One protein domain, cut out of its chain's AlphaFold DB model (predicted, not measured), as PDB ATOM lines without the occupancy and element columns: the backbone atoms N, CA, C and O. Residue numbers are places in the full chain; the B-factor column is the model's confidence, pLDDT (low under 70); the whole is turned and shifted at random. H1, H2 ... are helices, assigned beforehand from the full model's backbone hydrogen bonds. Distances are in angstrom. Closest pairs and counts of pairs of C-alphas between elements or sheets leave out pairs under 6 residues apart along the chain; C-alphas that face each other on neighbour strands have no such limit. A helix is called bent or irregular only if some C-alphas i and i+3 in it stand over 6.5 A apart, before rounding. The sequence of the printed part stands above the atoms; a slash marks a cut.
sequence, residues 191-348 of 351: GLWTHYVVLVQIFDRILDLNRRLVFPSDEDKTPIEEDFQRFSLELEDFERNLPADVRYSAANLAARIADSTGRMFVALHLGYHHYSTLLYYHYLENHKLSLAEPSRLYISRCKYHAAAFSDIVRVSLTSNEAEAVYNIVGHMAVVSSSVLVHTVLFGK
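What this domain is: This is residues 191 to 348 of the 351 residues of an uncharacterized protein of Pseudogymnoascus sp. VKM F-4519 (FW-2642) (UniProt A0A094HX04). H4 runs through the middle; the hairpin of H1 and H2 packs on one side of it, H5 on the other, H6 crosses H4 and H5, and short H3 sits at one end of H4. Look for six named helices, H1 to H6, and no named strand in 158 residues: all helix, compact, radius of gyration of the C-alphas 16.3 A, spans 51 by 36 by 27 A.

How they stand to each other: Begin with H1, residues 192 to 214, H2, residues 224 to 241, and H4, residues 262 to 285: an up and down bundle, each running against the one before. The closest C-alphas of H1 and H4, Phe 203 and Tyr 275, are 6.0 A apart. H3, residues 250 to 258, touches H4 residues 262 to 266 alone, closest at C-alphas 256 and 262, 4.5 A. H5, residues 293 to 317, forms a hairpin with H4, closest at C-alphas 273 and 305, 4.8 A. H6, residues 327 to 346, touches H5 at a steep tilt of 51 degrees, closest at C-alphas 306 and 336, 4.5 A. Every O i to N i+4 pair is within hydrogen-bond range in H2, H3, H5 and H6, 17 of 19 in H1, 15 of 20 in H4.

Where its parts are: Find C-alpha 192 at (7.586, -43.368, -34.713), where H1 begins its 32.8 A, and C-alpha 346, ending H6, at (-19.607, -58.806, -55.155). H4, 34.6 A, is irregular: C-alphas 279 and 282 are 7.2 A apart.

The domain as a whole: The printed part has no cut and no long link; pLDDT is under 70 at residues 285 to 294, 325 to 328 and 347 to 348.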
ATOM      1  N   GLY A 191      11.551 -40.375 -34.477       88.56
ATOM      2  CA  GLY A 191      10.788 -41.471 -33.871       88.56
ATOM      3  C   GLY A 191       9.597 -41.938 -34.700       88.56
ATOM      4  O   GLY A 191       9.243 -41.341 -35.722       88.56
ATOM      5  N   LEU A 192       8.889 -42.948 -34.192       87.81
ATOM      6  CA  LEU A 192       7.586 -43.368 -34.713       87.81
ATOM      7  C   LEU A 192       6.629 -42.169 -34.793       87.81
ATOM      8  O   LEU A 192       5.919 -42.022 -35.789       87.81
ATOM      9  N   TRP A 193       6.670 -41.254 -33.813       86.81
ATOM     10  CA  TRP A 193       5.879 -40.018 -33.842       86.81
ATOM     11  C   TRP A 193       6.178 -39.091 -35.031       86.81
ATOM     12  O   TRP A 193       5.259 -38.424 -35.508       86.81
ATOM     13  N   THR A 194       7.406 -39.068 -35.565       91.94
ATOM     14  CA  THR A 194       7.695 -38.357 -36.824       91.94
ATOM     15  C   THR A 194       6.914 -38.976 -37.987       91.94
ATOM     16  O   THR A 194       6.303 -38.258 -38.780       91.94
ATOM     17  N   HIS A 195       6.879 -40.308 -38.073       94.12
ATOM     18  CA  HIS A 195       6.182 -41.010 -39.150       94.12
ATOM     19  C   HIS A 195       4.655 -40.858 -39.060       94.12
ATOM     20  O   HIS A 195       4.020 -40.646 -40.092       94.12
ATOM     21  N   TYR A 196       4.074 -40.850 -37.853       90.25
ATOM     22  CA  TYR A 196       2.661 -40.490 -37.649       90.25
ATOM     23  C   TYR A 196       2.329 -39.105 -38.209       90.25
ATOM     24  O   TYR A 196       1.357 -38.958 -38.945       90.25
ATOM     25  N   VAL A 197       3.144 -38.095 -37.891       89.81
ATOM     26  CA  VAL A 197       2.914 -36.715 -38.339       89.81
ATOM     27  C   VAL A 197       2.910 -36.610 -39.864       89.81
ATOM     28  O   VAL A 197       1.980 -36.036 -40.431       89.81
ATOM     29  N   VAL A 198       3.917 -37.180 -40.532       92.75
ATOM     30  CA  VAL A 198       4.010 -37.166 -42.003       92.75
ATOM     31  C   VAL A 198       2.814 -37.887 -42.630       92.75
ATOM     32  O   VAL A 198       2.220 -37.391 -43.585       92.75
ATOM     33  N   LEU A 199       2.408 -39.021 -42.059       94.50
ATOM     34  CA  LEU A 199       1.271 -39.796 -42.543       94.50
ATOM     35  C   LEU A 199      -0.070 -39.062 -42.358       94.50
ATOM     36  O   LEU A 199      -0.907 -39.079 -43.262       94.50
ATOM     37  N   VAL A 200      -0.273 -38.370 -41.230       90.12
ATOM     38  CA  VAL A 200      -1.489 -37.572 -40.998       90.12
ATOM     39  C   VAL A 200      -1.536 -36.335 -41.904       90.12
ATOM     40  O   VAL A 200      -2.617 -35.968 -42.358       90.12
ATOM     41  N   GLN A 201      -0.392 -35.750 -42.276       90.75
ATOM     42  CA  GLN A 201      -0.356 -34.695 -43.300       90.75
ATOM     43  C   GLN A 201      -0.830 -35.197 -44.675       90.75
ATOM     44  O   GLN A 201      -1.477 -34.439 -45.397       90.75
ATOM     45  N   ILE A 202      -0.537 -36.450 -45.051       93.81
ATOM     46  CA  ILE A 202      -1.082 -37.070 -46.276       93.81
ATOM     47  C   ILE A 202      -2.592 -37.304 -46.110       93.81
ATOM     48  O   ILE A 202      -3.376 -36.905 -46.970       93.81
ATOM     49  N   PHE A 203      -3.017 -37.870 -44.976       91.00
ATOM     50  CA  PHE A 203      -4.433 -38.092 -44.659       91.00
ATOM     51  C   PHE A 203      -5.279 -36.810 -44.717       91.00
ATOM     52  O   PHE A 203      -6.403 -36.852 -45.210       91.00
ATOM     53  N   ASP A 204      -4.736 -35.666 -44.295       88.00
ATOM     54  CA  ASP A 204      -5.430 -34.374 -44.341       88.00
ATOM     55  C   ASP A 204      -5.847 -33.973 -45.769       88.00
ATOM     56  O   ASP A 204      -6.939 -33.442 -45.984       88.00
ATOM     57  N   ARG A 205      -5.013 -34.310 -46.764       90.19
ATOM     58  CA  ARG A 205      -5.294 -34.097 -48.195       90.19
ATOM     59  C   ARG A 205      -6.286 -35.124 -48.752       90.19
ATOM     60  O   ARG A 205      -7.146 -34.769 -49.557       90.19
ATOM     61  N   ILE A 206      -6.215 -36.371 -48.281       91.56
ATOM     62  CA  ILE A 206      -7.176 -37.436 -48.622       91.56
ATOM     63  C   ILE A 206      -8.577 -37.095 -48.083       91.56
ATOM     64  O   ILE A 206      -9.566 -37.302 -48.783       91.56
ATOM     65  N   LEU A 207      -8.678 -36.518 -46.879       86.94
ATOM     66  CA  LEU A 207      -9.939 -36.013 -46.326       86.94
ATOM     67  C   LEU A 207     -10.569 -34.939 -47.212       86.94
ATOM     68  O   LEU A 207     -11.775 -34.980 -47.445       86.94
ATOM     69  N   ASP A 208      -9.776 -33.995 -47.715       86.44
ATOM     70  CA  ASP A 208     -10.296 -32.911 -48.550       86.44
ATOM     71  C   ASP A 208     -10.716 -33.407 -49.939       86.44
ATOM     72  O   ASP A 208     -11.773 -33.008 -50.426       86.44
ATOM     73  N   LEU A 209      -9.980 -34.352 -50.540       88.56
ATOM     74  CA  LEU A 209     -10.434 -35.058 -51.743       88.56
ATOM     75  C   LEU A 209     -11.762 -35.794 -51.493       88.56
ATOM     76  O   LEU A 209     -12.704 -35.652 -52.271       88.56
ATOM     77  N   ASN A 210     -11.876 -36.514 -50.376       87.62
ATOM     78  CA  ASN A 210     -13.095 -37.240 -50.022       87.62
ATOM     79  C   ASN A 210     -14.279 -36.308 -49.709       87.62
ATOM     80  O   ASN A 210     -15.412 -36.654 -50.040       87.62
ATOM     81  N   ARG A 211     -14.047 -35.105 -49.159       84.94
ATOM     82  CA  ARG A 211     -15.080 -34.058 -49.060       84.94
ATOM     83  C   ARG A 211     -15.531 -33.596 -50.447       84.94
ATOM     84  O   ARG A 211     -16.731 -33.582 -50.699       84.94
ATOM     85  N   ARG A 212     -14.599 -33.287 -51.354       86.44
ATOM     86  CA  ARG A 212     -14.886 -32.809 -52.725       86.44
ATOM     87  C   ARG A 212     -15.648 -33.827 -53.581       86.44
ATOM     88  O   ARG A 212     -16.464 -33.442 -54.411       86.44
ATOM     89  N   LEU A 213     -15.434 -35.123 -53.343       84.12
ATOM     90  CA  LEU A 213     -16.184 -36.216 -53.982       84.12
ATOM     91  C   LEU A 213     -17.658 -36.294 -53.543       84.12
ATOM     92  O   LEU A 213     -18.480 -36.827 -54.288       84.12
ATOM     93  N   VAL A 214     -17.994 -35.785 -52.353       83.31
ATOM     94  CA  VAL A 214     -19.370 -35.740 -51.815       83.31
ATOM     95  C   VAL A 214     -20.015 -34.368 -52.044       83.31
ATOM     96  O   VAL A 214     -21.210 -34.285 -52.325       83.31
ATOM     97  N   PHE A 215     -19.218 -33.300 -51.973       83.38
ATOM     98  CA  PHE A 215     -19.627 -31.906 -52.126       83.38
ATOM     99  C   PHE A 215     -18.740 -31.201 -53.173       83.38
ATOM    100  O   PHE A 215     -17.763 -30.544 -52.806       83.38
ATOM    101  N   PRO A 216     -19.039 -31.342 -54.480       78.62
ATOM    102  CA  PRO A 216     -18.274 -30.682 -55.536       78.62
ATOM    103  C   PRO A 216     -18.371 -29.152 -55.458       78.62
ATOM    104  O   PRO A 216     -19.440 -28.610 -55.171       78.62
ATOM    105  N   SER A 217     -17.272 -28.462 -55.771       77.69
ATOM    106  CA  SER A 217     -17.189 -26.998 -55.833       77.69
ATOM    107  C   SER A 217     -16.632 -26.538 -57.179       77.69
ATOM    108  O   SER A 217     -15.599 -27.038 -57.623       77.69
ATOM    109  N   ASP A 218     -17.260 -25.532 -57.793       74.31
ATOM    110  CA  ASP A 218     -16.776 -24.897 -59.032       74.31
ATOM    111  C   ASP A 218     -15.452 -24.121 -58.838       74.31
ATOM    112  O   ASP A 218     -14.815 -23.701 -59.809       74.31
ATOM    113  N   GLU A 219     -15.013 -23.909 -57.590       74.50
ATOM    114  CA  GLU A 219     -13.726 -23.268 -57.283       74.50
ATOM    115  C   GLU A 219     -12.525 -24.226 -57.427       74.50
ATOM    116  O   GLU A 219     -11.392 -23.767 -57.627       74.50
ATOM    117  N   ASP A 220     -12.757 -25.544 -57.371       73.25
ATOM    118  CA  ASP A 220     -11.714 -26.572 -57.396       73.25
ATOM    119  C   ASP A 220     -11.239 -26.897 -58.816       73.25
ATOM    120  O   ASP A 220     -11.877 -27.620 -59.577       73.25
ATOM    121  N   LYS A 221     -10.052 -26.396 -59.163       74.25
ATOM    122  CA  LYS A 221      -9.491 -26.499 -60.522       74.25
ATOM    123  C   LYS A 221      -8.652 -27.754 -60.776       74.25
ATOM    124  O   LYS A 221      -8.298 -28.002 -61.924       74.25
ATOM    125  N   THR A 222      -8.311 -28.515 -59.736       79.94
ATOM    126  CA  THR A 222      -7.517 -29.749 -59.855       79.94
ATOM    127  C   THR A 222      -8.428 -30.929 -60.205       79.94
ATOM    128  O   THR A 222      -9.353 -31.200 -59.429       79.94
ATOM    129  N   PRO A 223      -8.184 -31.662 -61.309       84.94
ATOM    130  CA  PRO A 223      -8.899 -32.897 -61.607       84.94
ATOM    131  C   PRO A 223      -8.772 -33.918 -60.473       84.94
ATOM    132  O   PRO A 223      -7.692 -34.140 -59.923       84.94
ATOM    133  N   ILE A 224      -9.885 -34.570 -60.151       85.31
ATOM    134  CA  ILE A 224      -9.986 -35.583 -59.092       85.31
ATOM    135  C   ILE A 224      -8.992 -36.735 -59.330       85.31
ATOM    136  O   ILE A 224      -8.373 -37.237 -58.393       85.31
ATOM    137  N   GLU A 225      -8.787 -37.117 -60.588       85.44
ATOM    138  CA  GLU A 225      -7.854 -38.155 -61.018       85.44
ATOM    139  C   GLU A 225      -6.380 -37.791 -60.763       85.44
ATOM    140  O   GLU A 225      -5.592 -38.673 -60.412       85.44
ATOM    141  N   GLU A 226      -6.007 -36.511 -60.894       88.94
ATOM    142  CA  GLU A 226      -4.649 -36.028 -60.597       88.94
ATOM    143  C   GLU A 226      -4.375 -36.064 -59.089       88.94
ATOM    144  O   GLU A 226      -3.307 -36.509 -58.661       88.94
ATOM    145  N   ASP A 227      -5.358 -35.671 -58.274       91.06
ATOM    146  CA  ASP A 227      -5.290 -35.792 -56.817       91.06
ATOM    147  C   ASP A 227      -5.189 -37.259 -56.368       91.06
ATOM    148  O   ASP A 227      -4.339 -37.589 -55.536       91.06
ATOM    149  N   PHE A 228      -5.973 -38.164 -56.967       90.94
ATOM    150  CA  PHE A 228      -5.860 -39.603 -56.712       90.94
ATOM    151  C   PHE A 228      -4.472 -40.154 -57.051       90.94
ATOM    152  O   PHE A 228      -3.882 -40.860 -56.230       90.94
ATOM    153  N   GLN A 229      -3.930 -39.823 -58.228       91.38
ATOM    154  CA  GLN A 229      -2.595 -40.271 -58.628       91.38
ATOM    155  C   GLN A 229      -1.510 -39.698 -57.702       91.38
ATOM    156  O   GLN A 229      -0.591 -40.420 -57.311       91.38
ATOM    157  N   ARG A 230      -1.630 -38.426 -57.305       94.38
ATOM    158  CA  ARG A 230      -0.699 -37.775 -56.377       94.38
ATOM    159  C   ARG A 230      -0.708 -38.435 -55.000       94.38
ATOM    160  O   ARG A 230       0.347 -38.856 -54.537       94.38
ATOM    161  N   PHE A 231      -1.866 -38.567 -54.354       95.31
ATOM    162  CA  PHE A 231      -1.930 -39.111 -52.990       95.31
ATOM    163  C   PHE A 231      -1.653 -40.620 -52.948       95.31
ATOM    164  O   PHE A 231      -1.109 -41.113 -51.962       95.31
ATOM    165  N   SER A 232      -1.920 -41.338 -54.045       95.12
ATOM    166  CA  SER A 232      -1.416 -42.696 -54.269       95.12
ATOM    167  C   SER A 232       0.113 -42.747 -54.191       95.12
ATOM    168  O   SER A 232       0.662 -43.539 -53.428       95.12
ATOM    169  N   LEU A 233       0.806 -41.897 -54.956       95.88
ATOM    170  CA  LEU A 233       2.270 -41.855 -54.966       95.88
ATOM    171  C   LEU A 233       2.840 -41.392 -53.618       95.88
ATOM    172  O   LEU A 233       3.792 -42.001 -53.144       95.88
ATOM    173  N   GLU A 234       2.228 -40.404 -52.957       97.00
ATOM    174  CA  GLU A 234       2.639 -39.954 -51.615       97.00
ATOM    175  C   GLU A 234       2.555 -41.078 -50.563       97.00
ATOM    176  O   GLU A 234       3.447 -41.194 -49.721       97.00
ATOM    177  N   LEU A 235       1.531 -41.941 -50.620       97.62
ATOM    178  CA  LEU A 235       1.413 -43.125 -49.752       97.62
ATOM    179  C   LEU A 235       2.454 -44.206 -50.095       97.62
ATOM    180  O   LEU A 235       3.075 -44.772 -49.195       97.62
ATOM    181  N   GLU A 236       2.689 -44.465 -51.385       96.00
ATOM    182  CA  GLU A 236       3.706 -45.424 -51.842       96.00
ATOM    183  C   GLU A 236       5.137 -44.961 -51.512       96.00
ATOM    184  O   GLU A 236       5.992 -45.783 -51.181       96.00
ATOM    185  N   ASP A 237       5.417 -43.659 -51.608       97.38
ATOM    186  CA  ASP A 237       6.684 -43.057 -51.190       97.38
ATOM    187  C   ASP A 237       6.811 -43.028 -49.663       97.38
ATOM    188  O   ASP A 237       7.911 -43.246 -49.160       97.38
ATOM    189  N   PHE A 238       5.727 -42.822 -48.906       97.56
ATOM    190  CA  PHE A 238       5.757 -42.919 -47.444       97.56
ATOM    191  C   PHE A 238       6.238 -44.304 -46.987       97.56
ATOM    192  O   PHE A 238       7.240 -44.390 -46.278       97.56
ATOM    193  N   GLU A 239       5.594 -45.386 -47.442       96.50
ATOM    194  CA  GLU A 239       5.972 -46.758 -47.064       96.50
ATOM    195  C   GLU A 239       7.394 -47.110 -47.532       96.50
ATOM    196  O   GLU A 239       8.187 -47.665 -46.763       96.50
ATOM    197  N   ARG A 240       7.763 -46.736 -48.768       95.75
ATOM    198  CA  ARG A 240       9.115 -46.978 -49.301       95.75
ATOM    199  C   ARG A 240      10.201 -46.211 -48.544       95.75
ATOM    200  O   ARG A 240      11.297 -46.750 -48.388       95.75
ATOM    201  N   ASN A 241       9.920 -45.010 -48.045       95.75
ATOM    202  CA  ASN A 241      10.893 -44.193 -47.313       95.75
ATOM    203  C   ASN A 241      10.907 -44.442 -45.791       95.75
ATOM    204  O   ASN A 241      11.737 -43.854 -45.096       95.75
ATOM    205  N   LEU A 242      10.065 -45.340 -45.256       96.31
ATOM    206  CA  LEU A 242      10.213 -45.807 -43.873       96.31
ATOM    207  C   LEU A 242      11.564 -46.531 -43.674       96.31
ATOM    208  O   LEU A 242      11.916 -47.383 -44.506       96.31
ATOM    209  N   PRO A 243      12.282 -46.272 -42.560       95.25
ATOM    210  CA  PRO A 243      13.450 -47.046 -42.142       95.25
ATOM    211  C   PRO A 243      13.176 -48.557 -42.079       95.25
ATOM    212  O   PRO A 243      12.056 -48.997 -41.807       95.25
ATOM    213  N   ALA A 244      14.200 -49.374 -42.336       95.06
ATOM    214  CA  ALA A 244      14.053 -50.827 -42.476       95.06
ATOM    215  C   ALA A 244      13.530 -51.525 -41.201       95.06
ATOM    216  O   ALA A 244      12.849 -52.545 -41.289       95.06
ATOM    217  N   ASP A 245      13.810 -50.939 -40.040       92.12
ATOM    218  CA  ASP A 245      13.395 -51.314 -38.685       92.12
ATOM    219  C   ASP A 245      12.031 -50.722 -38.259       92.12
ATOM    220  O   ASP A 245      11.508 -51.072 -37.195       92.12
ATOM    221  N   VAL A 246      11.452 -49.835 -39.080       94.88
ATOM    222  CA  VAL A 246      10.136 -49.186 -38.890       94.88
ATOM    223  C   VAL A 246       9.072 -49.747 -39.849       94.88
ATOM    224  O   VAL A 246       7.887 -49.741 -39.519       94.88
ATOM    225  N   ARG A 247       9.460 -50.289 -41.012       96.44
ATOM    226  CA  ARG A 247       8.551 -51.003 -41.937       96.44
ATOM    227  C   ARG A 247       7.863 -52.194 -41.259       96.44
ATOM    228  O   ARG A 247       8.468 -52.858 -40.415       96.44
ATOM    229  N   TYR A 248       6.626 -52.511 -41.648       96.38
ATOM    230  CA  TYR A 248       5.888 -53.613 -41.029       96.38
ATOM    231  C   TYR A 248       6.524 -54.978 -41.330       96.38
ATOM    232  O   TYR A 248       6.686 -55.376 -42.483       96.38
ATOM    233  N   SER A 249       6.863 -55.723 -40.278       95.88
ATOM    234  CA  SER A 249       7.237 -57.136 -40.350       95.88
ATOM    235  C   SER A 249       7.052 -57.789 -38.979       95.88
ATOM    236  O   SER A 249       7.055 -57.102 -37.958       95.88
ATOM    237  N   ALA A 250       6.931 -59.119 -38.932       93.81
ATOM    238  CA  ALA A 250       6.843 -59.847 -37.662       93.81
ATOM    239  C   ALA A 250       8.108 -59.676 -36.793       93.81
ATOM    240  O   ALA A 250       8.008 -59.609 -35.571       93.81
ATOM    241  N   ALA A 251       9.286 -59.551 -37.418       95.44
ATOM    242  CA  ALA A 251      10.547 -59.311 -36.720       95.44
ATOM    243  C   ALA A 251      10.604 -57.903 -36.103       95.44
ATOM    244  O   ALA A 251      10.923 -57.763 -34.924       95.44
ATOM    245  N   ASN A 252      10.222 -56.872 -36.865       96.31
ATOM    246  CA  ASN A 252      10.186 -55.495 -36.365       96.31
ATOM    247  C   ASN A 252       9.106 -55.323 -35.286       96.31
ATOM    248  O   ASN A 252       9.352 -54.661 -34.284       96.31
ATOM    249  N   LEU A 253       7.945 -55.975 -35.432       94.88
ATOM    250  CA  LEU A 253       6.913 -56.001 -34.392       94.88
ATOM    251  C   LEU A 253       7.441 -56.615 -33.085       94.88
ATOM    252  O   LEU A 253       7.254 -56.024 -32.025       94.88
ATOM    253  N   ALA A 254       8.133 -57.757 -33.155       94.06
ATOM    254  CA  ALA A 254       8.728 -58.396 -31.981       94.06
ATOM    255  C   ALA A 254       9.808 -57.521 -31.315       94.06
ATOM    256  O   ALA A 254       9.843 -57.424 -30.089       94.06
ATOM    257  N   ALA A 255      10.638 -56.828 -32.105       93.94
ATOM    258  CA  ALA A 255      11.607 -55.862 -31.587       93.94
ATOM    259  C   ALA A 255      10.914 -54.693 -30.859       93.94
ATOM    260  O   ALA A 255      11.243 -54.401 -29.714       93.94
ATOM    261  N   ARG A 256       9.882 -54.084 -31.462       91.31
ATOM    262  CA  ARG A 256       9.149 -52.974 -30.827       91.31
ATOM    263  C   ARG A 256       8.324 -53.398 -29.619       91.31
ATOM    264  O   ARG A 256       8.127 -52.579 -28.726       91.31
ATOM    265  N   ILE A 257       7.876 -54.649 -29.542       91.00
ATOM    266  CA  ILE A 257       7.318 -55.216 -28.306       91.00
ATOM    267  C   ILE A 257       8.378 -55.188 -27.193       91.00
ATOM    268  O   ILE A 257       8.122 -54.598 -26.147       91.00
ATOM    269  N   ALA A 258       9.588 -55.704 -27.444       91.50
ATOM    270  CA  ALA A 258      10.681 -55.675 -26.464       91.50
ATOM    271  C   ALA A 258      11.085 -54.242 -26.048       91.50
ATOM    272  O   ALA A 258      11.325 -53.989 -24.869       91.50
ATOM    273  N   ASP A 259      11.068 -53.287 -26.983       86.94
ATOM    274  CA  ASP A 259      11.302 -51.858 -26.714       86.94
ATOM    275  C   ASP A 259      10.094 -51.132 -26.069       86.94
ATOM    276  O   ASP A 259      10.103 -49.907 -25.944       86.94
ATOM    277  N   SER A 260       9.019 -51.841 -25.692       85.88
ATOM    278  CA  SER A 260       7.759 -51.272 -25.161       85.88
ATOM    279  C   SER A 260       7.051 -50.259 -26.088       85.88
ATOM    280  O   SER A 260       6.180 -49.500 -25.663       85.88
ATOM    281  N   THR A 261       7.382 -50.260 -27.381       85.06
ATOM    282  CA  THR A 261       6.820 -49.383 -28.427       85.06
ATOM    283  C   THR A 261       5.823 -50.109 -29.346       85.06
ATOM    284  O   THR A 261       5.239 -49.489 -30.237       85.06
ATOM    285  N   GLY A 262       5.560 -51.403 -29.116       89.19
ATOM    286  CA  GLY A 262       4.761 -52.288 -29.979       89.19
ATOM    287  C   GLY A 262       3.388 -51.736 -30.381       89.19
ATOM    288  O   GLY A 262       3.056 -51.736 -31.565       89.19
ATOM    289  N   ARG A 263       2.615 -51.175 -29.438       86.50
ATOM    290  CA  ARG A 263       1.306 -50.554 -29.741       86.50
ATOM    291  C   ARG A 263       1.433 -49.325 -30.659       86.50
ATOM    292  O   ARG A 263       0.615 -49.153 -31.561       86.50
ATOM    293  N   MET A 264       2.481 -48.511 -30.484       86.44
ATOM    294  CA  MET A 264       2.770 -47.361 -31.357       86.44
ATOM    295  C   MET A 264       3.266 -47.793 -32.740       86.44
ATOM    296  O   MET A 264       2.953 -47.128 -33.723       86.44
ATOM    297  N   PHE A 265       3.986 -48.912 -32.845       91.25
ATOM    298  CA  PHE A 265       4.362 -49.496 -34.133       91.25
ATOM    299  C   PHE A 265       3.131 -50.025 -34.887       91.25
ATOM    300  O   PHE A 265       2.930 -49.692 -36.052       91.25
ATOM    301  N   VAL A 266       2.258 -50.788 -34.217       93.19
ATOM    302  CA  VAL A 266       1.027 -51.325 -34.819       93.19
ATOM    303  C   VAL A 266       0.110 -50.210 -35.323       93.19
ATOM    304  O   VAL A 266      -0.322 -50.254 -36.475       93.19
ATOM    305  N   ALA A 267      -0.177 -49.194 -34.504       89.88
ATOM    306  CA  ALA A 267      -1.123 -48.146 -34.884       89.88
ATOM    307  C   ALA A 267      -0.622 -47.236 -36.035       89.88
ATOM    308  O   ALA A 267      -1.453 -46.676 -36.752       89.88
ATOM    309  N   LEU A 268       0.692 -47.173 -36.302       93.12
ATOM    310  CA  LEU A 268       1.254 -46.475 -37.467       93.12
ATOM    311  C   LEU A 268       0.850 -47.190 -38.764       93.12
ATOM    312  O   LEU A 268       0.343 -46.571 -39.700       93.12
ATOM    313  N   HIS A 269       1.020 -48.514 -38.789       96.75
ATOM    314  CA  HIS A 269       0.695 -49.350 -39.947       96.75
ATOM    315  C   HIS A 269      -0.819 -49.513 -40.131       96.75
ATOM    316  O   HIS A 269      -1.305 -49.459 -41.261       96.75
ATOM    317  N   LEU A 270      -1.594 -49.596 -39.042       95.44
ATOM    318  CA  LEU A 270      -3.060 -49.511 -39.110       95.44
ATOM    319  C   LEU A 270      -3.524 -48.178 -39.714       95.44
ATOM    320  O   LEU A 270      -4.388 -48.184 -40.589       95.44
ATOM    321  N   GLY A 271      -2.923 -47.052 -39.311       93.00
ATOM    322  CA  GLY A 271      -3.171 -45.747 -39.926       93.00
ATOM    323  C   GLY A 271      -2.866 -45.752 -41.426       93.00
ATOM    324  O   GLY A 271      -3.718 -45.368 -42.223       93.00
ATOM    325  N   TYR A 272      -1.699 -46.271 -41.826       97.75
ATOM    326  CA  TYR A 272      -1.277 -46.328 -43.230       97.75
ATOM    327  C   TYR A 272      -2.266 -47.108 -44.103       97.75
ATOM    328  O   TYR A 272      -2.755 -46.593 -45.115       97.75
ATOM    329  N   HIS A 273      -2.627 -48.324 -43.688       98.06
ATOM    330  CA  HIS A 273      -3.600 -49.130 -44.420       98.06
ATOM    331  C   HIS A 273      -5.008 -48.519 -44.382       98.06
ATOM    332  O   HIS A 273      -5.710 -48.568 -45.392       98.06
ATOM    333  N   HIS A 274      -5.421 -47.881 -43.284       95.50
ATOM    334  CA  HIS A 274      -6.724 -47.222 -43.211       95.50
ATOM    335  C   HIS A 274      -6.826 -46.007 -44.146       95.50
ATOM    336  O   HIS A 274      -7.781 -45.918 -44.918       95.50
ATOM    337  N   TYR A 275      -5.842 -45.103 -44.150       95.50
ATOM    338  CA  TYR A 275      -5.854 -43.923 -45.025       95.50
ATOM    339  C   TYR A 275      -5.742 -44.310 -46.505       95.50
ATOM    340  O   TYR A 275      -6.449 -43.751 -47.343       95.50
ATOM    341  N   SER A 276      -4.949 -45.340 -46.817       97.25
ATOM    342  CA  SER A 276      -4.901 -45.935 -48.160       97.25
ATOM    343  C   SER A 276      -6.246 -46.552 -48.566       97.25
ATOM    344  O   SER A 276      -6.688 -46.395 -49.702       97.25
ATOM    345  N   THR A 277      -6.941 -47.213 -47.634       95.56
ATOM    346  CA  THR A 277      -8.294 -47.744 -47.869       95.56
ATOM    347  C   THR A 277      -9.283 -46.612 -48.149       95.56
ATOM    348  O   THR A 277     -10.032 -46.708 -49.118       95.56
ATOM    349  N   LEU A 278      -9.251 -45.530 -47.357       93.25
ATOM    350  CA  LEU A 278     -10.115 -44.353 -47.518       93.25
ATOM    351  C   LEU A 278      -9.880 -43.585 -48.821       93.25
ATOM    352  O   LEU A 278     -10.842 -43.035 -49.349       93.25
ATOM    353  N   LEU A 279      -8.651 -43.555 -49.345       94.12
ATOM    354  CA  LEU A 279      -8.381 -43.018 -50.678       94.12
ATOM    355  C   LEU A 279      -9.121 -43.858 -51.729       94.12
ATOM    356  O   LEU A 279     -10.009 -43.376 -52.425       94.12
ATOM    357  N   TYR A 280      -8.818 -45.151 -51.820       92.69
ATOM    358  CA  TYR A 280      -9.343 -45.977 -52.909       92.69
ATOM    359  C   TYR A 280     -10.826 -46.380 -52.762       92.69
ATOM    360  O   TYR A 280     -11.393 -46.935 -53.707       92.69
ATOM    361  N   TYR A 281     -11.467 -46.098 -51.619       90.25
ATOM    362  CA  TYR A 281     -12.844 -46.501 -51.299       90.25
ATOM    363  C   TYR A 281     -13.866 -46.070 -52.365       90.25
ATOM    364  O   TYR A 281     -14.710 -46.868 -52.769       90.25
ATOM    365  N   HIS A 282     -13.744 -44.850 -52.897       85.81
ATOM    366  CA  HIS A 282     -14.653 -44.309 -53.918       85.81
ATOM    367  C   HIS A 282     -14.748 -45.181 -55.187       85.81
ATOM    368  O   HIS A 282     -15.810 -45.296 -55.804       85.81
ATOM    369  N   TYR A 283     -13.652 -45.843 -55.577       85.06
ATOM    370  CA  TYR A 283     -13.632 -46.721 -56.751       85.06
ATOM    371  C   TYR A 283     -14.299 -48.081 -56.502       85.06
ATOM    372  O   TYR A 283     -14.623 -48.776 -57.465       85.06
ATOM    373  N   LEU A 284     -14.531 -48.465 -55.243       80.75
ATOM    374  CA  LEU A 284     -15.176 -49.729 -54.887       80.75
ATOM    375  C   LEU A 284     -16.680 -49.716 -55.202       80.75
ATOM    376  O   LEU A 284     -17.200 -50.695 -55.737       80.75
ATOM    377  N   GLU A 285     -17.350 -48.599 -54.907       67.44
ATOM    378  CA  GLU A 285     -18.797 -48.414 -55.088       67.44
ATOM    379  C   GLU A 285     -19.164 -48.077 -56.545       67.44
ATOM    380  O   GLU A 285     -20.205 -48.492 -57.061       67.44
ATOM    381  N   ASN A 286     -18.290 -47.355 -57.255       65.00
ATOM    382  CA  ASN A 286     -18.566 -46.861 -58.602       65.00
ATOM    383  C   ASN A 286     -18.355 -47.920 -59.702       65.00
ATOM    384  O   ASN A 286     -17.432 -47.845 -60.517       65.00
ATOM    385  N   HIS A 287     -19.285 -48.876 -59.806       55.84
ATOM    386  CA  HIS A 287     -19.281 -49.929 -60.837       55.84
ATOM    387  C   HIS A 287     -19.118 -49.411 -62.283       55.84
ATOM    388  O   HIS A 287     -18.560 -50.119 -63.120       55.84
ATOM    389  N   LYS A 288     -19.551 -48.176 -62.587       51.75
ATOM    390  CA  LYS A 288     -19.373 -47.540 -63.909       51.75
ATOM    391  C   LYS A 288     -17.909 -47.223 -64.250       51.75
ATOM    392  O   LYS A 288     -17.562 -47.226 -65.426       51.75
ATOM    393  N   LEU A 289     -17.056 -46.984 -63.251       55.69
ATOM    394  CA  LEU A 289     -15.624 -46.713 -63.439       55.69
ATOM    395  C   LEU A 289     -14.803 -48.004 -63.645       55.69
ATOM    396  O   LEU A 289     -13.746 -47.974 -64.265       55.69
ATOM    397  N   SER A 290     -15.320 -49.158 -63.204       53.31
ATOM    398  CA  SER A 290     -14.649 -50.478 -63.157       53.31
ATOM    399  C   SER A 290     -14.099 -51.021 -64.500       53.31
ATOM    400  O   SER A 290     -13.357 -52.009 -64.542       53.31
ATOM    401  N   LEU A 291     -14.451 -50.394 -65.626       53.25
ATOM    402  CA  LEU A 291     -13.973 -50.771 -66.960       53.25
ATOM    403  C   LEU A 291     -12.693 -50.035 -67.398       53.25
ATOM    404  O   LEU A 291     -12.061 -50.485 -68.352       53.25
ATOM    405  N   ALA A 292     -12.292 -48.962 -66.710       62.06
ATOM    406  CA  ALA A 292     -11.042 -48.245 -66.965       62.06
ATOM    407  C   ALA A 292      -9.900 -48.753 -66.060       62.06
ATOM    408  O   ALA A 292     -10.108 -49.090 -64.892       62.06
ATOM    409  N   GLU A 293      -8.674 -48.793 -66.588       56.81
ATOM    410  CA  GLU A 293      -7.526 -49.399 -65.890       56.81
ATOM    411  C   GLU A 293      -7.089 -48.716 -64.574       56.81
ATOM    412  O   GLU A 293      -6.764 -49.456 -63.641       56.81
ATOM    413  N   PRO A 294      -7.153 -47.377 -64.389       68.81
ATOM    414  CA  PRO A 294      -6.868 -46.777 -63.080       68.81
ATOM    415  C   PRO A 294      -7.803 -47.319 -61.991       68.81
ATOM    416  O   PRO A 294      -7.373 -47.700 -60.904       68.81
ATOM    417  N   SER A 295      -9.093 -47.439 -62.310       78.50
ATOM    418  CA  SER A 295     -10.131 -47.870 -61.373       78.50
ATOM    419  C   SER A 295      -9.943 -49.314 -60.916       78.50
ATOM    420  O   SER A 295     -10.145 -49.610 -59.742       78.50
ATOM    421  N   ARG A 296      -9.505 -50.215 -61.803       82.38
ATOM    422  CA  ARG A 296      -9.215 -51.617 -61.451       82.38
ATOM    423  C   ARG A 296      -8.033 -51.734 -60.495       82.38
ATOM    424  O   ARG A 296      -8.117 -52.475 -59.513       82.38
ATOM    425  N   LEU A 297      -6.966 -50.972 -60.746       87.44
ATOM    426  CA  LEU A 297      -5.810 -50.891 -59.856       87.44
ATOM    427  C   LEU A 297      -6.219 -50.362 -58.472       87.44
ATOM    428  O   LEU A 297      -5.874 -50.971 -57.460       87.44
ATOM    429  N   TYR A 298      -7.012 -49.291 -58.420       89.88
ATOM    430  CA  TYR A 298      -7.501 -48.715 -57.166       89.88
ATOM    431  C   TYR A 298      -8.462 -49.652 -56.412       89.88
ATOM    432  O   TYR A 298      -8.287 -49.845 -55.211       89.88
ATOM    433  N   ILE A 299      -9.391 -50.343 -57.088       89.25
ATOM    434  CA  ILE A 299     -10.229 -51.395 -56.471       89.25
ATOM    435  C   ILE A 299      -9.357 -52.507 -55.865       89.25
ATOM    436  O   ILE A 299      -9.629 -52.967 -54.756       89.25
ATOM    437  N   SER A 300      -8.312 -52.943 -56.575       91.06
ATOM    438  CA  SER A 300      -7.378 -53.966 -56.083       91.06
ATOM    439  C   SER A 300      -6.626 -53.490 -54.833       91.06
ATOM    440  O   SER A 300      -6.581 -54.191 -53.822       91.06
ATOM    441  N   ARG A 301      -6.118 -52.250 -54.857       94.06
ATOM    442  CA  ARG A 301      -5.419 -51.623 -53.726       94.06
ATOM    443  C   ARG A 301      -6.328 -51.424 -52.514       94.06
ATOM    444  O   ARG A 301      -5.932 -51.801 -51.416       94.06
ATOM    445  N   CYS A 302      -7.559 -50.938 -52.696       94.88
ATOM    446  CA  CYS A 302      -8.555 -50.812 -51.623       94.88
ATOM    447  C   CYS A 302      -8.716 -52.136 -50.852       94.88
ATOM    448  O   CYS A 302      -8.615 -52.173 -49.626       94.88
ATOM    449  N   LYS A 303      -8.866 -53.246 -51.589       94.62
ATOM    450  CA  LYS A 303      -8.986 -54.600 -51.028       94.62
ATOM    451  C   LYS A 303      -7.708 -55.069 -50.333       94.62
ATOM    452  O   LYS A 303      -7.796 -55.658 -49.259       94.62
ATOM    453  N   TYR A 304      -6.539 -54.798 -50.921       96.25
ATOM    454  CA  TYR A 304      -5.241 -55.119 -50.327       96.25
ATOM    455  C   TYR A 304      -5.040 -54.418 -48.977       96.25
ATOM    456  O   TYR A 304      -4.768 -55.090 -47.984       96.25
ATOM    457  N   HIS A 305      -5.226 -53.095 -48.908       97.81
ATOM    458  CA  HIS A 305      -5.022 -52.368 -47.654       97.81
ATOM    459  C   HIS A 305      -6.072 -52.749 -46.595       97.81
ATOM    460  O   HIS A 305      -5.699 -52.921 -45.438       97.81
ATOM    461  N   ALA A 306      -7.332 -52.990 -46.975       96.69
ATOM    462  CA  ALA A 306      -8.352 -53.481 -46.045       96.69
ATOM    463  C   ALA A 306      -8.023 -54.878 -45.473       96.69
ATOM    464  O   ALA A 306      -8.182 -55.105 -44.274       96.69
ATOM    465  N   ALA A 307      -7.518 -55.801 -46.299       97.06
ATOM    466  CA  ALA A 307      -7.087 -57.127 -45.846       97.06
ATOM    467  C   ALA A 307      -5.865 -57.045 -44.915       97.06
ATOM    468  O   ALA A 307      -5.879 -57.617 -43.826       97.06
ATOM    469  N   ALA A 308      -4.844 -56.277 -45.307       97.69
ATOM    470  CA  ALA A 308      -3.640 -56.069 -44.507       97.69
ATOM    471  C   ALA A 308      -3.951 -55.405 -43.153       97.69
ATOM    472  O   ALA A 308      -3.424 -55.838 -42.130       97.69
ATOM    473  N   PHE A 309      -4.869 -54.430 -43.113       96.69
ATOM    474  CA  PHE A 309      -5.377 -53.854 -41.865       96.69
ATOM    475  C   PHE A 309      -5.953 -54.940 -40.941       96.69
ATOM    476  O   PHE A 309      -5.567 -55.029 -39.774       96.69
ATOM    477  N   SER A 310      -6.841 -55.800 -41.454       95.19
ATOM    478  CA  SER A 310      -7.438 -56.889 -40.667       95.19
ATOM    479  C   SER A 310      -6.408 -57.911 -40.176       95.19
ATOM    480  O   SER A 310      -6.524 -58.382 -39.044       95.19
ATOM    481  N   ASP A 311      -5.379 -58.222 -40.969       95.19
ATOM    482  CA  ASP A 311      -4.285 -59.100 -40.540       95.19
ATOM    483  C   ASP A 311      -3.398 -58.465 -39.457       95.19
ATOM    484  O   ASP A 311      -3.029 -59.151 -38.501       95.19
ATOM    485  N   ILE A 312      -3.112 -57.162 -39.540       95.44
ATOM    486  CA  ILE A 312      -2.383 -56.429 -38.491       95.44
ATOM    487  C   ILE A 312      -3.202 -56.400 -37.193       95.44
ATOM    488  O   ILE A 312      -2.664 -56.715 -36.130       95.44
ATOM    489  N   VAL A 313      -4.510 -56.102 -37.258       92.62
ATOM    490  CA  VAL A 313      -5.401 -56.163 -36.081       92.62
ATOM    491  C   VAL A 313      -5.376 -57.565 -35.470       92.62
ATOM    492  O   VAL A 313      -5.117 -57.697 -34.274       92.62
ATOM    493  N   ARG A 314      -5.563 -58.611 -36.286       92.06
ATOM    494  CA  ARG A 314      -5.547 -60.018 -35.858       92.06
ATOM    495  C   ARG A 314      -4.245 -60.392 -35.145       92.06
ATOM    496  O   ARG A 314      -4.305 -61.014 -34.091       92.06
ATOM    497  N   VAL A 315      -3.089 -60.006 -35.689       91.50
ATOM    498  CA  VAL A 315      -1.781 -60.253 -35.058       91.50
ATOM    499  C   VAL A 315      -1.648 -59.462 -33.750       91.50
ATOM    500  O   VAL A 315      -1.265 -60.042 -32.735       91.50
ATOM    501  N   SER A 316      -2.043 -58.184 -33.729       89.31
ATOM    502  CA  SER A 316      -1.968 -57.343 -32.525       89.31
ATOM    503  C   SER A 316      -2.799 -57.892 -31.358       89.31
ATOM    504  O   SER A 316      -2.335 -57.894 -30.224       89.31
ATOM    505  N   LEU A 317      -3.993 -58.432 -31.631       86.38
ATOM    506  CA  LEU A 317      -4.876 -59.029 -30.621       86.38
ATOM    507  C   LEU A 317      -4.367 -60.382 -30.094       86.38
ATOM    508  O   LEU A 317      -4.815 -60.834 -29.047       86.38
ATOM    509  N   THR A 318      -3.418 -61.020 -30.786       86.88
ATOM    510  CA  THR A 318      -2.698 -62.204 -30.278       86.88
ATOM    511  C   THR A 318      -1.426 -61.849 -29.497       86.88
ATOM    512  O   THR A 318      -0.621 -62.728 -29.204       86.88
ATOM    513  N   SER A 319      -1.195 -60.567 -29.189       81.06
ATOM    514  CA  SER A 319       0.036 -60.068 -28.563       81.06
ATOM    515  C   SER A 319      -0.269 -59.008 -27.498       81.06
ATOM    516  O   SER A 319      -0.393 -57.827 -27.818       81.06
ATOM    517  N   ASN A 320      -0.318 -59.418 -26.224       72.69
ATOM    518  CA  ASN A 320      -0.697 -58.589 -25.060       72.69
ATOM    519  C   ASN A 320       0.045 -57.237 -24.932       72.69
ATOM    520  O   ASN A 320      -0.419 -56.338 -24.240       72.69
ATOM    521  N   GLU A 321       1.201 -57.068 -25.574       78.12
ATOM    522  CA  GLU A 321       2.028 -55.852 -25.518       78.12
ATOM    523  C   GLU A 321       1.947 -54.995 -26.802       78.12
ATOM    524  O   GLU A 321       2.539 -53.919 -26.872       78.12
ATOM    525  N   ALA A 322       1.163 -55.421 -27.798       81.25
ATOM    526  CA  ALA A 322       0.969 -54.728 -29.077       81.25
ATOM    527  C   ALA A 322      -0.506 -54.481 -29.463       81.25
ATOM    528  O   ALA A 322      -0.760 -53.849 -30.486       81.25
ATOM    529  N   GLU A 323      -1.473 -54.938 -28.661       79.19
ATOM    530  CA  GLU A 323      -2.911 -54.864 -28.966       79.19
ATOM    531  C   GLU A 323      -3.382 -53.427 -29.270       79.19
ATOM    532  O   GLU A 323      -3.234 -52.512 -28.453       79.19
ATOM    533  N   ALA A 324      -4.028 -53.236 -30.421       70.38
ATOM    534  CA  ALA A 324      -4.512 -51.933 -30.878       70.38
ATOM    535  C   ALA A 324      -5.938 -51.599 -30.383       70.38
ATOM    536  O   ALA A 324      -6.788 -51.156 -31.156       70.38
ATOM    537  N   VAL A 325      -6.227 -51.838 -29.099       68.75
ATOM    538  CA  VAL A 325      -7.577 -51.687 -28.515       68.75
ATOM    539  C   VAL A 325      -7.883 -50.214 -28.204       68.75
ATOM    540  O   VAL A 325      -7.911 -49.778 -27.056       68.75
ATOM    541  N   TYR A 326      -8.111 -49.432 -29.259       68.81
ATOM    542  CA  TYR A 326      -8.475 -48.015 -29.199       68.81
ATOM    543  C   TYR A 326      -9.795 -47.770 -29.938       68.81
ATOM    544  O   TYR A 326     -10.033 -48.369 -30.986       68.81
ATOM    545  N   ASN A 327     -10.632 -46.841 -29.459       67.38
ATOM    546  CA  ASN A 327     -11.936 -46.560 -30.086       67.38
ATOM    547  C   ASN A 327     -11.808 -46.194 -31.581       67.38
ATOM    548  O   ASN A 327     -12.563 -46.683 -32.419       67.38
ATOM    549  N   ILE A 328     -10.783 -45.407 -31.935       67.81
ATOM    550  CA  ILE A 328     -10.476 -45.062 -33.330       67.81
ATOM    551  C   ILE A 328     -10.170 -46.299 -34.191       67.81
ATOM    552  O   ILE A 328     -10.647 -46.379 -35.319       67.81
ATOM    553  N   VAL A 329      -9.471 -47.306 -33.657       74.19
ATOM    554  CA  VAL A 329      -9.197 -48.566 -34.373       74.19
ATOM    555  C   VAL A 329     -10.485 -49.366 -34.581       74.19
ATOM    556  O   VAL A 329     -10.637 -49.991 -35.626       74.19
ATOM    557  N   GLY A 330     -11.455 -49.272 -33.665       78.38
ATOM    558  CA  GLY A 330     -12.814 -49.786 -33.870       78.38
ATOM    559  C   GLY A 330     -13.492 -49.172 -35.100       78.38
ATOM    560  O   GLY A 330     -13.945 -49.902 -35.981       78.38
ATOM    561  N   HIS A 331     -13.487 -47.840 -35.223       80.12
ATOM    562  CA  HIS A 331     -14.006 -47.150 -36.415       80.12
ATOM    563  C   HIS A 331     -13.242 -47.536 -37.697       80.12
ATOM    564  O   HIS A 331     -13.861 -47.845 -38.718       80.12
ATOM    565  N   MET A 332     -11.906 -47.589 -37.648       86.81
ATOM    566  CA  MET A 332     -11.071 -48.003 -38.785       86.81
ATOM    567  C   MET A 332     -11.350 -49.453 -39.227       86.81
ATOM    568  O   MET A 332     -11.373 -49.750 -40.427       86.81
ATOM    569  N   ALA A 333     -11.602 -50.350 -38.269       88.81
ATOM    570  CA  ALA A 333     -11.937 -51.748 -38.516       88.81
ATOM    571  C   ALA A 333     -13.312 -51.915 -39.173       88.81
ATOM    572  O   ALA A 333     -13.454 -52.792 -40.024       88.81
ATOM    573  N   VAL A 334     -14.300 -51.070 -38.853       90.06
ATOM    574  CA  VAL A 334     -15.606 -51.065 -39.543       90.06
ATOM    575  C   VAL A 334     -15.439 -50.719 -41.028       90.06
ATOM    576  O   VAL A 334     -15.984 -51.428 -41.873       90.06
ATOM    577  N   VAL A 335     -14.632 -49.703 -41.359       89.00
ATOM    578  CA  VAL A 335     -14.358 -49.312 -42.759       89.00
ATOM    579  C   VAL A 335     -13.614 -50.415 -43.518       89.00
ATOM    580  O   VAL A 335     -14.017 -50.794 -44.614       89.00
ATOM    581  N   SER A 336     -12.568 -51.001 -42.931       91.75
ATOM    582  CA  SER A 336     -11.855 -52.119 -43.575       91.75
ATOM    583  C   SER A 336     -12.762 -53.350 -43.733       91.75
ATOM    584  O   SER A 336     -12.727 -54.032 -44.758       91.75
ATOM    585  N   SER A 337     -13.653 -53.598 -42.766       92.75
ATOM    586  CA  SER A 337     -14.629 -54.690 -42.836       92.75
ATOM    587  C   SER A 337     -15.681 -54.478 -43.926       92.75
ATOM    588  O   SER A 337     -16.049 -55.458 -44.573       92.75
ATOM    589  N   SER A 338     -16.149 -53.250 -44.191       93.31
ATOM    590  CA  SER A 338     -17.113 -53.012 -45.280       93.31
ATOM    591  C   SER A 338     -16.500 -53.323 -46.651       93.31
ATOM    592  O   SER A 338     -17.146 -53.979 -47.467       93.31
ATOM    593  N   VAL A 339     -15.224 -52.977 -46.868       91.88
ATOM    594  CA  VAL A 339     -14.472 -53.325 -48.088       91.88
ATOM    595  C   VAL A 339     -14.336 -54.841 -48.262       91.88
ATOM    596  O   VAL A 339     -14.534 -55.366 -49.365       91.88
ATOM    597  N   LEU A 340     -14.035 -55.570 -47.183       91.00
ATOM    598  CA  LEU A 340     -13.924 -57.031 -47.217       91.00
ATOM    599  C   LEU A 340     -15.286 -57.710 -47.431       91.00
ATOM    600  O   LEU A 340     -15.390 -58.604 -48.270       91.00
ATOM    601  N   VAL A 341     -16.350 -57.247 -46.768       90.12
ATOM    602  CA  VAL A 341     -17.723 -57.747 -46.967       90.12
ATOM    603  C   VAL A 341     -18.203 -57.480 -48.394       90.12
ATOM    604  O   VAL A 341     -18.667 -58.407 -49.058       90.12
ATOM    605  N   HIS A 342     -18.008 -56.268 -48.924       87.94
ATOM    606  CA  HIS A 342     -18.277 -55.949 -50.330       87.94
ATOM    607  C   HIS A 342     -17.495 -56.880 -51.275       87.94
ATOM    608  O   HIS A 342     -18.024 -57.363 -52.275       87.94
ATOM    609  N   THR A 343     -16.246 -57.207 -50.940       85.69
ATOM    610  CA  THR A 343     -15.420 -58.135 -51.728       85.69
ATOM    611  C   THR A 343     -15.932 -59.575 -51.687       85.69
ATOM    612  O   THR A 343     -15.886 -60.251 -52.713       85.69
ATOM    613  N   VAL A 344     -16.472 -60.045 -50.560       86.62
ATOM    614  CA  VAL A 344     -17.093 -61.378 -50.457       86.62
ATOM    615  C   VAL A 344     -18.430 -61.438 -51.206       86.62
ATOM    616  O   VAL A 344     -18.693 -62.426 -51.892       86.62
ATOM    617  N   LEU A 345     -19.252 -60.386 -51.112       84.00
ATOM    618  CA  LEU A 345     -20.577 -60.318 -51.743       84.00
ATOM    619  C   LEU A 345     -20.506 -60.133 -53.267       84.00
ATOM    620  O   LEU A 345     -21.214 -60.820 -54.000       84.00
ATOM    621  N   PHE A 346     -19.642 -59.234 -53.748       78.06
ATOM    622  CA  PHE A 346     -19.607 -58.806 -55.155       78.06
ATOM    623  C   PHE A 346     -18.346 -59.247 -55.915       78.06
ATOM    624  O   PHE A 346     -18.244 -59.039 -57.120       78.06
ATOM    625  N   GLY A 347     -17.380 -59.899 -55.259       65.62
ATOM    626  CA  GLY A 347     -16.138 -60.374 -55.889       65.62
ATOM    627  C   GLY A 347     -16.264 -61.625 -56.770       65.62
ATOM    628  O   GLY A 347     -15.239 -62.155 -57.193       65.62
ATOM    629  N   LYS A 348     -17.479 -62.127 -57.039       55.31
ATOM    630  CA  LYS A 348     -17.734 -63.371 -57.796       55.31
ATOM    631  C   LYS A 348     -18.529 -63.156 -59.091       55.31
ATOM    632  O   LYS A 348     -19.566 -63.779 -59.302       55.31
TER     633      LYS A 348